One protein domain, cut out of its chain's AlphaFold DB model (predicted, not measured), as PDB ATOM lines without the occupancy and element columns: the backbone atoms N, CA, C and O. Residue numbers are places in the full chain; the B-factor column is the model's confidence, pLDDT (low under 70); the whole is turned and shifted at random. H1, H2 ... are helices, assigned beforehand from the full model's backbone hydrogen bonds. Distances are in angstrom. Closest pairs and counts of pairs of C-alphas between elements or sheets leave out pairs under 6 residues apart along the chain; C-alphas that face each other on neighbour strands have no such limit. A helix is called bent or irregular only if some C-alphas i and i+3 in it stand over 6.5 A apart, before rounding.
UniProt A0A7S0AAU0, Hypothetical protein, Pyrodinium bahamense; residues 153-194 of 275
ATOM      1  N   LYS A 153     -21.719  48.449  32.741       78.88
ATOM      2  CA  LYS A 153     -22.812  47.909  33.577       78.88
ATOM      3  C   LYS A 153     -24.026  47.518  32.726       78.88
ATOM      4  O   LYS A 153     -24.466  46.372  32.794       78.88
ATOM      5  N   ARG A 154     -24.519  48.437  31.882       72.31
ATOM      6  CA  ARG A 154     -25.671  48.221  30.983       72.31
ATOM      7  C   ARG A 154     -25.509  46.967  30.128       72.31
ATOM      8  O   ARG A 154     -26.348  46.069  30.164       72.31
ATOM      9  N   TRP A 155     -24.410  46.898  29.378       77.38
ATOM     10  CA  TRP A 155     -24.159  45.812  28.438       77.38
ATOM     11  C   TRP A 155     -23.997  44.469  29.157       77.38
ATOM     12  O   TRP A 155     -24.596  43.475  28.751       77.38
ATOM     13  N   CYS A 156     -23.262  44.440  30.270       82.00
ATOM     14  CA  CYS A 156     -23.039  43.218  31.037       82.00
ATOM     15  C   CYS A 156     -24.271  42.711  31.789       82.00
ATOM     16  O   CYS A 156     -24.448  41.497  31.910       82.00
ATOM     17  N   CYS A 157     -25.155  43.607  32.233       79.75
ATOM     18  CA  CYS A 157     -26.464  43.220  32.738       79.75
ATOM     19  C   CYS A 157     -27.302  42.585  31.611       79.75
ATOM     20  O   CYS A 157     -27.743  41.446  31.739       79.75
ATOM     21  N   ARG A 158     -27.418  43.264  30.461       74.62
ATOM     22  CA  ARG A 158     -28.272  42.854  29.331       74.62
ATOM     23  C   ARG A 158     -27.818  41.578  28.607       74.62
ATOM     24  O   ARG A 158     -28.650  40.755  28.253       74.62
ATOM     25  N   HIS A 159     -26.516  41.406  28.372       72.19
ATOM     26  CA  HIS A 159     -25.966  40.292  27.580       72.19
ATOM     27  C   HIS A 159     -25.344  39.168  28.425       72.19
ATOM     28  O   HIS A 159     -24.951  38.129  27.886       72.19
ATOM     29  N   ARG A 160     -25.196  39.367  29.743       77.50
ATOM     30  CA  ARG A 160     -24.494  38.418  30.624       77.50
ATOM     31  C   ARG A 160     -25.054  38.311  32.045       77.50
ATOM     32  O   ARG A 160     -24.423  37.637  32.857       77.50
ATOM     33  N   SER A 161     -26.180  38.964  32.346       71.31
ATOM     34  CA  SER A 161     -26.855  38.965  33.657       71.31
ATOM     35  C   SER A 161     -25.916  39.272  34.835       71.31
ATOM     36  O   SER A 161     -26.044  38.701  35.916       71.31
ATOM     37  N   ARG A 162     -24.915  40.137  34.620       75.81
ATOM     38  CA  ARG A 162     -23.832  40.421  35.576       75.81
ATOM     39  C   ARG A 162     -23.599  41.917  35.708       75.81
ATOM     40  O   ARG A 162     -23.338  42.593  34.719       75.81
ATOM     41  N   GLY A 163     -23.620  42.416  36.940       71.44
ATOM     42  CA  GLY A 163     -23.480  43.848  37.214       71.44
ATOM     43  C   GLY A 163     -24.747  44.657  36.923       71.44
ATOM     44  O   GLY A 163     -24.657  45.823  36.540       71.44
ATOM     45  N   CYS A 164     -25.915  44.031  37.087       77.19
ATOM     46  CA  CYS A 164     -27.185  44.739  37.199       77.19
ATOM     47  C   CYS A 164     -27.235  45.487  38.540       77.19
ATOM     48  O   CYS A 164     -26.861  44.932  39.571       77.19
ATOM     49  N   GLU A 165     -27.688  46.740  38.537       70.94
ATOM     50  CA  GLU A 165     -28.073  47.441  39.767       70.94
ATOM     51  C   GLU A 165     -29.493  46.944  40.106       70.94
ATOM     52  O   GLU A 165     -30.416  47.178  39.333       70.94
ATOM     53  N   GLU A 166     -29.645  46.163  41.177       62.88
ATOM     54  CA  GLU A 166     -30.792  45.247  41.372       62.88
ATOM     55  C   GLU A 166     -32.113  45.940  41.784       62.88
ATOM     56  O   GLU A 166     -33.157  45.298  41.854       62.88
ATOM     57  N   ASP A 167     -32.084  47.261  41.982       59.84
ATOM     58  CA  ASP A 167     -33.153  48.069  42.582       59.84
ATOM     59  C   ASP A 167     -33.865  48.987  41.562       59.84
ATOM     60  O   ASP A 167     -34.018  50.197  41.766       59.84
ATOM     61  N   TYR A 168     -34.303  48.439  40.423       66.81
ATOM     62  CA  TYR A 168     -35.129  49.182  39.460       66.81
ATOM     63  C   TYR A 168     -36.585  49.308  39.944       66.81
ATOM     64  O   TYR A 168     -37.480  48.627  39.457       66.81
ATOM     65  N   ASP A 169     -36.837  50.238  40.869       72.88
ATOM     66  CA  ASP A 169     -38.189  50.659  41.273       72.88
ATOM     67  C   ASP A 169     -38.993  51.133  40.047       72.88
ATOM     68  O   ASP A 169     -38.757  52.223  39.520       72.88
ATOM     69  N   CYS A 170     -39.944  50.323  39.583       79.62
ATOM     70  CA  CYS A 170     -40.733  50.582  38.376       79.62
ATOM     71  C   CYS A 170     -41.865  51.604  38.543       79.62
ATOM     72  O   CYS A 170     -42.560  51.895  37.568       79.62
ATOM     73  N   ASP A 171     -42.020  52.180  39.734       78.50
ATOM     74  CA  ASP A 171     -43.053  53.165  40.049       78.50
ATOM     75  C   ASP A 171     -42.431  54.561  40.212       78.50
ATOM     76  O   ASP A 171     -43.013  55.563  39.779       78.50
ATOM     77  N   ALA A 172     -41.180  54.635  40.685       78.56
ATOM     78  CA  ALA A 172     -40.365  55.848  40.697       78.56
ATOM     79  C   ALA A 172     -40.230  56.481  39.294       78.56
ATOM     80  O   ALA A 172     -39.469  56.030  38.427       78.56
ATOM     81  N   GLY A 173     -40.961  57.579  39.082       75.62
ATOM     82  CA  GLY A 173     -40.985  58.327  37.823       75.62
ATOM     83  C   GLY A 173     -41.806  57.670  36.707       75.62
ATOM     84  O   GLY A 173     -41.606  58.012  35.544       75.62
ATOM     85  N   LEU A 174     -42.714  56.738  37.023       78.38
ATOM     86  CA  LEU A 174     -43.534  56.040  36.023       78.38
ATOM     87  C   LEU A 174     -44.382  56.990  35.157       78.38
ATOM     88  O   LEU A 174     -44.641  56.686  34.001       78.38
ATOM     89  N   SER A 175     -44.765  58.171  35.649       75.44
ATOM     90  CA  SER A 175     -45.501  59.173  34.858       75.44
ATOM     91  C   SER A 175     -44.674  59.833  33.745       75.44
ATOM     92  O   SER A 175     -45.237  60.284  32.752       75.44
ATOM     93  N   THR A 176     -43.345  59.878  33.873       77.81
ATOM     94  CA  THR A 176     -42.424  60.499  32.899       77.81
ATOM     95  C   THR A 176     -41.483  59.485  32.242       77.81
ATOM     96  O   THR A 176     -40.534  59.873  31.554       77.81
ATOM     97  N   TRP A 177     -41.761  58.186  32.413       79.25
ATOM     98  CA  TRP A 177     -40.870  57.058  32.115       79.25
ATOM     99  C   TRP A 177     -40.206  57.112  30.729       79.25
ATOM    100  O   TRP A 177     -39.011  56.842  30.612       79.25
ATOM    101  N   HIS A 178     -40.948  57.530  29.694       74.75
ATOM    102  CA  HIS A 178     -40.465  57.657  28.313       74.75
ATOM    103  C   HIS A 178     -39.151  58.455  28.206       74.75
ATOM    104  O   HIS A 178     -38.262  58.076  27.442       74.75
ATOM    105  N   HIS A 179     -39.023  59.522  29.004       68.50
ATOM    106  CA  HIS A 179     -37.886  60.449  29.004       68.50
ATOM    107  C   HIS A 179     -37.046  60.374  30.290       68.50
ATOM    108  O   HIS A 179     -35.839  60.589  30.240       68.50
ATOM    109  N   GLY A 180     -37.670  60.083  31.436       68.50
ATOM    110  CA  GLY A 180     -37.020  60.093  32.751       68.50
ATOM    111  C   GLY A 180     -36.309  58.794  33.141       68.50
ATOM    112  O   GLY A 180     -35.496  58.805  34.063       68.50
ATOM    113  N   TRP A 181     -36.596  57.668  32.480       81.25
ATOM    114  CA  TRP A 181     -35.917  56.396  32.749       81.25
ATOM    115  C   TRP A 181     -34.737  56.170  31.799       81.25
ATOM    116  O   TRP A 181     -34.802  56.501  30.614       81.25
ATOM    117  N   SER A 182     -33.678  55.525  32.295       79.38
ATOM    118  CA  SER A 182     -32.662  54.904  31.440       79.38
ATOM    119  C   SER A 182     -33.254  53.710  30.692       79.38
ATOM    120  O   SER A 182     -34.135  53.026  31.214       79.38
ATOM    121  N   ASP A 183     -32.758  53.415  29.493       74.00
ATOM    122  CA  ASP A 183     -33.374  52.398  28.628       74.00
ATOM    123  C   ASP A 183     -33.316  50.978  29.211       74.00
ATOM    124  O   ASP A 183     -34.193  50.164  28.946       74.00
ATOM    125  N   ASP A 184     -32.356  50.701  30.094       74.00
ATOM    126  CA  ASP A 184     -32.266  49.447  30.850       74.00
ATOM    127  C   ASP A 184     -33.341  49.351  31.941       74.00
ATOM    128  O   ASP A 184     -33.875  48.273  32.172       74.00
ATOM    129  N   LYS A 185     -33.730  50.485  32.547       76.50
ATOM    130  CA  LYS A 185     -34.877  50.540  33.463       76.50
ATOM    131  C   LYS A 185     -36.176  50.330  32.685       76.50
ATOM    132  O   LYS A 185     -37.025  49.581  33.144       76.50
ATOM    133  N   LYS A 186     -36.312  50.917  31.485       82.12
ATOM    134  CA  LYS A 186     -37.450  50.657  30.575       82.12
ATOM    135  C   LYS A 186     -37.539  49.173  30.212       82.12
ATOM    136  O   LYS A 186     -38.610  48.591  30.326       82.12
ATOM    137  N   HIS A 187     -36.420  48.550  29.832       78.12
ATOM    138  CA  HIS A 187     -36.369  47.124  29.499       78.12
ATOM    139  C   HIS A 187     -36.746  46.250  30.698       78.12
ATOM    140  O   HIS A 187     -37.695  45.479  30.616       78.12
ATOM    141  N   TRP A 188     -36.054  46.417  31.827       79.25
ATOM    142  CA  TRP A 188     -36.246  45.586  33.014       79.25
ATOM    143  C   TRP A 188     -37.648  45.743  33.612       79.25
ATOM    144  O   TRP A 188     -38.303  44.750  33.919       79.25
ATOM    145  N   CYS A 189     -38.162  46.972  33.709       82.06
ATOM    146  CA  CYS A 189     -39.518  47.210  34.200       82.06
ATOM    147  C   CYS A 189     -40.606  46.746  33.233       82.06
ATOM    148  O   CYS A 189     -41.674  46.350  33.696       82.06
ATOM    149  N   CYS A 190     -40.348  46.730  31.925       84.12
ATOM    150  CA  CYS A 190     -41.259  46.118  30.966       84.12
ATOM    151  C   CYS A 190     -41.285  44.587  31.118       84.12
ATOM    152  O   CYS A 190     -42.358  43.998  31.218       84.12
ATOM    153  N   GLU A 191     -40.109  43.963  31.190       80.12
ATOM    154  CA  GLU A 191     -39.913  42.509  31.198       80.12
ATOM    155  C   GLU A 191     -40.311  41.842  32.525       80.12
ATOM    156  O   GLU A 191     -40.989  40.818  32.519       80.12
ATOM    157  N   HIS A 192     -39.945  42.438  33.665       73.56
ATOM    158  CA  HIS A 192     -40.225  41.896  35.001       73.56
ATOM    159  C   HIS A 192     -41.401  42.579  35.713       73.56
ATOM    160  O   HIS A 192     -42.079  41.944  36.519       73.56
ATOM    161  N   GLY A 193     -41.647  43.866  35.444       72.44
ATOM    162  CA  GLY A 193     -42.673  44.662  36.131       72.44
ATOM    163  C   GLY A 193     -43.962  44.904  35.335       72.44
ATOM    164  O   GLY A 193     -44.941  45.376  35.913       72.44
ATOM    165  N   GLY A 194     -43.975  44.635  34.023       75.25
ATOM    166  CA  GLY A 194     -45.071  44.996  33.114       75.25
ATOM    167  C   GLY A 194     -45.318  46.510  32.968       75.25
ATOM    168  O   GLY A 194     -46.391  46.912  32.521       75.25
TER     169      GLY A 194
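What this domain is: This is residues 153 to 194 of the 275 residues of the protein "Hypothetical protein" of Pyrodinium bahamense (UniProt A0A7S0AAU0). Three short helices are strung along the longest axis, with H3 between H1 at one end and H2 at the other. The long link of residues 161 to 173 passes along one side from H1 beyond H3 to H2, and the chain then folds back through a tight turn into H3; the helices are only loosely set together, H3 being near both of the others. The printed part has 42 residues with three named helices, in the order H1, H2, H3, and no named strand; its class is all helix. The whole is compact, with a radius of gyration of the C-alphas of 10.2 A, yet elongated in outline, spanning 30 by 17 by 14 A.

Where its parts are: H1 comes first, residues 153 to 160, from C-alpha 153 at (-22.812, 47.909, 33.577) to C-alpha 160, 10.1 A away. After residues 161 to 173, which hold no named element, H2 takes residues 174 to 180, beginning with C-alpha 174 at (-43.534, 56.040, 36.023), and measures 8.3 A from first to last C-alpha. H2 is irregular: C-alphas 175 and 178 are 8.4 A apart. H3, residues 183 to 191, is the longest helix, 12.1 A from first to last C-alpha, and ends with C-alpha 191 at (-39.913, 42.509, 31.198). Residues 192 to 194 follow it.

How they stand to each other: H1 and H3 are close but not clearly touching; their closest C-alphas, those of Arg 154 and Asp 184, are 6.7 A apart. Their lines stand at a steep tilt of 43 degrees, and they run the same way. H1 and H2 are apart. H2 and H3 are close but not clearly touching, and their closest C-alphas are those of Trp 177 and Lys 186, at 7.4 A. They run opposite ways at a steep tilt of 40 degrees, the line of H2 being a rough one. In H1 and H3 every O i to N i+4 pair is within hydrogen-bond range; in H2 1 of 3 such pairs is, and 1 of 4 O i to N i+3 pairs.

The domain as a whole: The two C-alphas farthest apart in the domain are those of Arg 160 and Ser 175, at 29.8 A, and those of the first and last printed residues, Lys 153 and Gly 194, are 22.5 A apart. The printed part has no cut. The link from H1 to H2 is long, with 13 residues, and the one from H2 to H3 is tight, with 2 residues. The mean pLDDT of the printed part is 75.5; the model's confidence is low, under 70, at residues 166 to 168, in the long link, and at residues 179 to 180, which belong to H2.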